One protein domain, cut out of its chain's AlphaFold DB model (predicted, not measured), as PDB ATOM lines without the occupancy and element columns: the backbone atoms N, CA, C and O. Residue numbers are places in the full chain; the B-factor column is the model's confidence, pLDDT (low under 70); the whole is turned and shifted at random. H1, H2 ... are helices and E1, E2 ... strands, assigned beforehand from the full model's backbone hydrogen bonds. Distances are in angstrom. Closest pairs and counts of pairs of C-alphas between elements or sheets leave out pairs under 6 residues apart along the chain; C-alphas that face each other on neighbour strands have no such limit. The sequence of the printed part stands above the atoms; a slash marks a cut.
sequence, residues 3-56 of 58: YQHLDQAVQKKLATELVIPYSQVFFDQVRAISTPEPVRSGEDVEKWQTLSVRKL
ATOM      1  N   TYR A   3     241.327 181.677 184.685       54.03
ATOM      2  CA  TYR A   3     241.989 180.490 185.230       54.03
ATOM      3  C   TYR A   3     243.521 180.475 185.105       54.03
ATOM      4  O   TYR A   3     244.184 179.903 185.960       54.03
ATOM      5  N   GLN A   4     244.093 181.097 184.068       57.28
ATOM      6  CA  GLN A   4     245.539 181.043 183.787       57.28
ATOM      7  C   GLN A   4     246.368 181.951 184.704       57.28
ATOM      8  O   GLN A   4     247.566 181.736 184.851       57.28
ATOM      9  N   HIS A   5     245.732 182.949 185.321       70.62
ATOM     10  CA  HIS A   5     246.378 183.897 186.233       70.62
ATOM     11  C   HIS A   5     246.080 183.598 187.706       70.62
ATOM     12  O   HIS A   5     246.514 184.337 188.585       70.62
ATOM     13  N   LEU A   6     245.324 182.532 187.983       72.69
ATOM     14  CA  LEU A   6     245.084 182.079 189.344       72.69
ATOM     15  C   LEU A   6     246.307 181.339 189.866       72.69
ATOM     16  O   LEU A   6     246.937 180.572 189.139       72.69
ATOM     17  N   ASP A   7     246.595 181.535 191.145       81.62
ATOM     18  CA  ASP A   7     247.642 180.799 191.837       81.62
ATOM     19  C   ASP A   7     247.360 179.285 191.782       81.62
ATOM     20  O   ASP A   7     246.199 178.859 191.834       81.62
ATOM     21  N   GLN A   8     248.399 178.454 191.688       78.62
ATOM     22  CA  GLN A   8     248.254 177.001 191.507       78.62
ATOM     23  C   GLN A   8     247.413 176.358 192.617       78.62
ATOM     24  O   GLN A   8     246.641 175.431 192.362       78.62
ATOM     25  N   ALA A   9     247.514 176.874 193.845       79.75
ATOM     26  CA  ALA A   9     246.700 176.427 194.971       79.75
ATOM     27  C   ALA A   9     245.203 176.711 194.753       79.75
ATOM     28  O   ALA A   9     244.361 175.858 195.038       79.75
ATOM     29  N   VAL A  10     244.871 177.878 194.195       75.88
ATOM     30  CA  VAL A  10     243.493 178.283 193.883       75.88
ATOM     31  C   VAL A  10     242.958 177.491 192.692       75.88
ATOM     32  O   VAL A  10     241.824 177.021 192.743       75.88
ATOM     33  N   GLN A  11     243.775 177.259 191.661       72.25
ATOM     34  CA  GLN A  11     243.403 176.405 190.527       72.25
ATOM     35  C   GLN A  11     243.080 174.978 190.976       72.25
ATOM     36  O   GLN A  11     242.067 174.415 190.560       72.25
ATOM     37  N   LYS A  12     243.925 174.403 191.843       75.06
ATOM     38  CA  LYS A  12     243.735 173.052 192.381       75.06
ATOM     39  C   LYS A  12     242.477 172.978 193.239       75.06
ATOM     40  O   LYS A  12     241.691 172.060 193.052       75.06
ATOM     41  N   LYS A  13     242.264 173.975 194.104       75.12
ATOM     42  CA  LYS A  13     241.069 174.095 194.943       75.12
ATOM     43  C   LYS A  13     239.794 174.185 194.105       75.12
ATOM     44  O   LYS A  13     238.875 173.411 194.331       75.12
ATOM     45  N   LEU A  14     239.764 175.057 193.096       72.44
ATOM     46  CA  LEU A  14     238.632 175.167 192.174       72.44
ATOM     47  C   LEU A  14     238.412 173.864 191.400       72.44
ATOM     48  O   LEU A  14     237.283 173.409 191.311       72.44
ATOM     49  N   ALA A  15     239.464 173.211 190.906       70.31
ATOM     50  CA  ALA A  15     239.319 171.939 190.198       70.31
ATOM     51  C   ALA A  15     238.732 170.818 191.080       70.31
ATOM     52  O   ALA A  15     238.035 169.948 190.565       70.31
ATOM     53  N   THR A  16     239.002 170.827 192.390       71.19
ATOM     54  CA  THR A  16     238.485 169.819 193.333       71.19
ATOM     55  C   THR A  16     237.143 170.177 193.971       71.19
ATOM     56  O   THR A  16     236.371 169.277 194.283       71.19
ATOM     57  N   GLU A  17     236.868 171.462 194.199       71.44
ATOM     58  CA  GLU A  17     235.667 171.932 194.908       71.44
ATOM     59  C   GLU A  17     234.550 172.371 193.964       71.44
ATOM     60  O   GLU A  17     233.381 172.327 194.347       71.44
ATOM     61  N   LEU A  18     234.879 172.754 192.725       66.69
ATOM     62  CA  LEU A  18     233.897 173.048 191.684       66.69
ATOM     63  C   LEU A  18     233.329 171.734 191.136       66.69
ATOM     64  O   LEU A  18     233.465 171.388 189.964       66.69
ATOM     65  N   VAL A  19     232.676 170.979 192.010       66.50
ATOM     66  CA  VAL A  19     231.789 169.901 191.610       66.50
ATOM     67  C   VAL A  19     230.537 170.588 191.099       66.50
ATOM     68  O   VAL A  19     229.660 170.947 191.877       66.50
ATOM     69  N   ILE A  20     230.473 170.830 189.791       67.12
ATOM     70  CA  ILE A  20     229.216 171.210 189.160       67.12
ATOM     71  C   ILE A  20     228.357 169.943 189.165       67.12
ATOM     72  O   ILE A  20     228.716 168.973 188.488       67.12
ATOM     73  N   PRO A  21     227.255 169.888 189.930       73.06
ATOM     74  CA  PRO A  21     226.363 168.744 189.876       73.06
ATOM     75  C   PRO A  21     225.715 168.736 188.491       73.06
ATOM     76  O   PRO A  21     224.762 169.465 188.244       73.06
ATOM     77  N   TYR A  22     226.248 167.931 187.566       64.75
ATOM     78  CA  TYR A  22     225.781 167.878 186.175       64.75
ATOM     79  C   TYR A  22     224.280 167.582 186.064       64.75
ATOM     80  O   TYR A  22     223.633 168.057 185.139       64.75
ATOM     81  N   SER A  23     223.707 166.868 187.039       74.56
ATOM     82  CA  SER A  23     222.262 166.631 187.153       74.56
ATOM     83  C   SER A  23     221.427 167.886 187.445       74.56
ATOM     84  O   SER A  23     220.209 167.842 187.315       74.56
ATOM     85  N   GLN A  24     222.061 168.989 187.849       72.19
ATOM     86  CA  GLN A  24     221.445 170.298 188.076       72.19
ATOM     87  C   GLN A  24     221.834 171.322 186.996       72.19
ATOM     88  O   GLN A  24     221.419 172.478 187.072       72.19
ATOM     89  N   VAL A  25     222.630 170.926 185.995       77.00
ATOM     90  CA  VAL A  25     222.949 171.777 184.846       77.00
ATOM     91  C   VAL A  25     221.870 171.582 183.796       77.00
ATOM     92  O   VAL A  25     221.790 170.538 183.154       77.00
ATOM     93  N   PHE A  26     221.062 172.615 183.601       79.62
ATOM     94  CA  PHE A  26     220.060 172.657 182.547       79.62
ATOM     95  C   PHE A  26     220.461 173.718 181.528       79.62
ATOM     96  O   PHE A  26     220.785 174.848 181.892       79.62
ATOM     97  N   PHE A  27     220.448 173.351 180.249       84.19
ATOM     98  CA  PHE A  27     220.656 174.301 179.163       84.19
ATOM     99  C   PHE A  27     219.319 174.963 178.825       84.19
ATOM    100  O   PHE A  27     218.376 174.290 178.417       84.19
ATOM    101  N   ASP A  28     219.237 176.278 178.987       85.81
ATOM    102  CA  ASP A  28     218.039 177.081 178.719       85.81
ATOM    103  C   ASP A  28     217.892 177.421 177.228       85.81
ATOM    104  O   ASP A  28     216.786 177.511 176.685       85.81
ATOM    105  N   GLN A  29     219.017 177.614 176.541       88.38
ATOM    106  CA  GLN A  29     219.045 178.011 175.141       88.38
ATOM    107  C   GLN A  29     220.340 177.604 174.440       88.38
ATOM    108  O   GLN A  29     221.408 177.503 175.039       88.38
ATOM    109  N   VAL A  30     220.245 177.450 173.124       88.94
ATOM    110  CA  VAL A  30     221.380 177.290 172.214       88.94
ATOM    111  C   VAL A  30     221.493 178.540 171.359       88.94
ATOM    112  O   VAL A  30     220.489 179.058 170.863       88.94
ATOM    113  N   ARG A  31     222.722 179.018 171.161       90.88
ATOM    114  CA  ARG A  31     223.028 180.153 170.286       90.88
ATOM    115  C   ARG A  31     223.877 179.676 169.116       90.88
ATOM    116  O   ARG A  31     224.902 179.035 169.324       90.88
ATOM    117  N   ALA A  32     223.457 180.000 167.901       89.69
ATOM    118  CA  ALA A  32     224.304 179.900 166.722       89.69
ATOM    119  C   ALA A  32     225.119 181.190 166.610       89.69
ATOM    120  O   ALA A  32     224.556 182.284 166.682       89.69
ATOM    121  N   ILE A  33     226.428 181.061 166.438       89.69
ATOM    122  CA  ILE A  33     227.373 182.181 166.414       89.69
ATOM    123  C   ILE A  33     228.206 182.147 165.135       89.69
ATOM    124  O   ILE A  33     228.448 181.074 164.580       89.69
ATOM    125  N   SER A  34     228.655 183.316 164.683       85.62
ATOM    126  CA  SER A  34     229.678 183.436 163.643       85.62
ATOM    127  C   SER A  34     231.007 183.822 164.276       85.62
ATOM    128  O   SER A  34     231.084 184.825 164.989       85.62
ATOM    129  N   THR A  35     232.051 183.040 164.006       81.00
ATOM    130  CA  THR A  35     233.405 183.279 164.522       81.00
ATOM    131  C   THR A  35     234.396 183.269 163.357       81.00
ATOM    132  O   THR A  35     234.972 182.223 163.053       81.00
ATOM    133  N   PRO A  36     234.563 184.399 162.644       71.44
ATOM    134  CA  PRO A  36     235.448 184.456 161.481       71.44
ATOM    135  C   PRO A  36     236.927 184.296 161.858       71.44
ATOM    136  O   PRO A  36     237.723 183.859 161.031       71.44
ATOM    137  N   GLU A  37     237.290 184.607 163.104       78.69
ATOM    138  CA  GLU A  37     238.653 184.486 163.615       78.69
ATOM    139  C   GLU A  37     238.774 183.394 164.691       78.69
ATOM    140  O   GLU A  37     237.815 183.136 165.428       78.69
ATOM    141  N   PRO A  38     239.952 182.747 164.815       77.69
ATOM    142  CA  PRO A  38     240.220 181.797 165.887       77.69
ATOM    143  C   PRO A  38     240.080 182.447 167.265       77.69
ATOM    144  O   PRO A  38     240.658 183.496 167.532       77.69
ATOM    145  N   VAL A  39     239.376 181.766 168.159       80.88
ATOM    146  CA  VAL A  39     239.079 182.231 169.516       80.88
ATOM    147  C   VAL A  39     240.322 182.068 170.388       80.88
ATOM    148  O   VAL A  39     240.800 180.946 170.574       80.88
ATOM    149  N   ARG A  40     240.863 183.164 170.925       80.12
ATOM    150  CA  ARG A  40     242.100 183.159 171.732       80.12
ATOM    151  C   ARG A  40     241.906 183.754 173.122       80.12
ATOM    152  O   ARG A  40     242.674 183.447 174.034       80.12
ATOM    153  N   SER A  41     240.881 184.581 173.300       79.38
ATOM    154  CA  SER A  41     240.589 185.291 174.540       79.38
ATOM    155  C   SER A  41     239.094 185.281 174.876       79.38
ATOM    156  O   SER A  41     238.255 184.920 174.054       79.38
ATOM    157  N   GLY A  42     238.753 185.671 176.110       77.19
ATOM    158  CA  GLY A  42     237.354 185.860 176.509       77.19
ATOM    159  C   GLY A  42     236.698 187.042 175.790       77.19
ATOM    160  O   GLY A  42     235.533 186.957 175.427       77.19
ATOM    161  N   GLU A  43     237.461 188.094 175.487       80.75
ATOM    162  CA  GLU A  43     236.962 189.231 174.706       80.75
ATOM    163  C   GLU A  43     236.553 188.820 173.287       80.75
ATOM    164  O   GLU A  43     235.610 189.380 172.732       80.75
ATOM    165  N   ASP A  44     237.230 187.830 172.695       78.94
ATOM    166  CA  ASP A  44     236.854 187.308 171.377       78.94
ATOM    167  C   ASP A  44     235.475 186.650 171.438       78.94
ATOM    168  O   ASP A  44     234.673 186.831 170.527       78.94
ATOM    169  N   VAL A  45     235.191 185.934 172.535       80.50
ATOM    170  CA  VAL A  45     233.895 185.293 172.804       80.50
ATOM    171  C   VAL A  45     232.788 186.331 172.957       80.50
ATOM    172  O   VAL A  45     231.698 186.166 172.413       80.50
ATOM    173  N   GLU A  46     233.064 187.423 173.667       80.69
ATOM    174  CA  GLU A  46     232.097 188.507 173.879       80.69
ATOM    175  C   GLU A  46     231.759 189.263 172.586       80.69
ATOM    176  O   GLU A  46     230.642 189.759 172.432       80.69
ATOM    177  N   LYS A  47     232.694 189.308 171.629       82.44
ATOM    178  CA  LYS A  47     232.506 189.931 170.308       82.44
ATOM    179  C   LYS A  47     231.774 189.031 169.309       82.44
ATOM    180  O   LYS A  47     231.521 189.465 168.183       82.44
ATOM    181  N   TRP A  48     231.437 187.792 169.670       86.88
ATOM    182  CA  TRP A  48     230.755 186.882 168.754       86.88
ATOM    183  C   TRP A  48     229.391 187.408 168.337       86.88
ATOM    184  O   TRP A  48     228.496 187.655 169.150       86.88
ATOM    185  N   GLN A  49     229.195 187.486 167.025       87.31
ATOM    186  CA  GLN A  49     227.890 187.797 166.481       87.31
ATOM    187  C   GLN A  49     226.979 186.580 166.643       87.31
ATOM    188  O   GLN A  49     227.201 185.527 166.041       87.31
ATOM    189  N   THR A  50     225.929 186.737 167.446       89.56
ATOM    190  CA  THR A  50     224.865 185.737 167.546       89.56
ATOM    191  C   THR A  50     223.997 185.812 166.292       89.56
ATOM    192  O   THR A  50     223.362 186.830 166.033       89.56
ATOM    193  N   LEU A  51     223.976 184.733 165.514       91.56
ATOM    194  CA  LEU A  51     223.177 184.608 164.294       91.56
ATOM    195  C   LEU A  51     221.740 184.188 164.601       91.56
ATOM    196  O   LEU A  51     220.804 184.612 163.932       91.56
ATOM    197  N   SER A  52     221.564 183.323 165.599       91.62
ATOM    198  CA  SER A  52     220.253 182.831 166.010       91.62
ATOM    199  C   SER A  52     220.291 182.313 167.441       91.62
ATOM    200  O   SER A  52     221.331 181.865 167.925       91.62
ATOM    201  N   VAL A  53     219.144 182.357 168.115       91.94
ATOM    202  CA  VAL A  53     218.956 181.812 169.461       91.94
ATOM    203  C   VAL A  53     217.729 180.920 169.451       91.94
ATOM    204  O   VAL A  53     216.655 181.324 169.006       91.94
ATOM    205  N   ARG A  54     217.876 179.712 169.985       93.06
ATOM    206  CA  ARG A  54     216.780 178.771 170.185       93.06
ATOM    207  C   ARG A  54     216.694 178.418 171.658       93.06
ATOM    208  O   ARG A  54     217.632 177.846 172.203       93.06
ATOM    209  N   LYS A  55     215.551 178.695 172.284       92.62
ATOM    210  CA  LYS A  55     215.256 178.157 173.614       92.62
ATOM    211  C   LYS A  55     215.115 176.643 173.529       92.62
ATOM    212  O   LYS A  55     214.430 176.131 172.637       92.62
ATOM    213  N   LEU A  56     215.784 175.947 174.434       83.94
ATOM    214  CA  LEU A  56     215.573 174.525 174.618       83.94
ATOM    215  C   LEU A  56     214.348 174.393 175.510       83.94
ATOM    216  O   LEU A  56     214.302 174.934 176.610       83.94
TER     217      LEU A  56
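This is residues 3 to 56 of the 58 residues of an uncharacterized protein of Coleofasciculus chthonoplastes PCC 7420 (UniProt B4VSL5). The domain is an open, flat horseshoe with an empty middle: a two-stranded antiparallel ribbon, E1 and E2, makes one arm, the helix H1 makes the other, and a long link joins them. The short helix H2 lies in the stretch that leads from the end of E1 back to the start of E2, and between it and H1 the horseshoe is open. The printed part has 54 residues with two named helices and two named strands, in the order H1, E1, H2, E2, and its class is mixed, helices and strands. The whole is extended, with a radius of gyration of the C-alphas of 15.6 A, and the C-alphas span 39 by 30 by 12 A.

E1 covers residues 29 to 34 and is 16.6 A long from first to last C-alpha, starting with C-alpha 29 at (219.045, 178.011, 175.141). E2, the longest strand, covers residues 49 to 55 and is 17.4 A long; its last C-alpha, that of Lys 55, is at (215.256, 178.157, 173.614). H2 is a short helix of residues 42 to 46. H1, the longest helix, covers residues 8 to 17, 14.0 A from first to last C-alpha, and begins with C-alpha 8 at (248.254, 177.001, 191.507).

E1 and E2 are antiparallel neighbours, with 160 degrees between their N-to-C directions. Among the C-alphas that face each other are those of Gln 29 and Lys 55, 4.1 A apart, and those of Ser 34 and Gln 49, 5.5 A apart. N 30 and O 54 are within hydrogen-bond range at 2.8 A, and so are N 34 and O 49 at 3.0 A. A short link of 7 residues joins E1 to H2, and a tight link of 2 residues joins H2 to E2. H1 is apart from H2 and from E2, with no C-alpha of H1 within 8 A of either. In H1 and H2 every O i to N i+4 pair is within hydrogen-bond range.

The two C-alphas farthest apart are those of Ala 9 and Ser 52, at 39.7 A, while the first and last printed C-alphas, those of Tyr 3 and Leu 56, are 29.1 A apart. The link from H1 to E1 is long, with 11 residues. Residues 15 to 25, of which 15 to 17 belong to H1, stand free. The printed part has no cut. The mean pLDDT of the printed part is 78.9, and residues 3 to 4, residues 18 to 20 and residue 22 of this model are under 70.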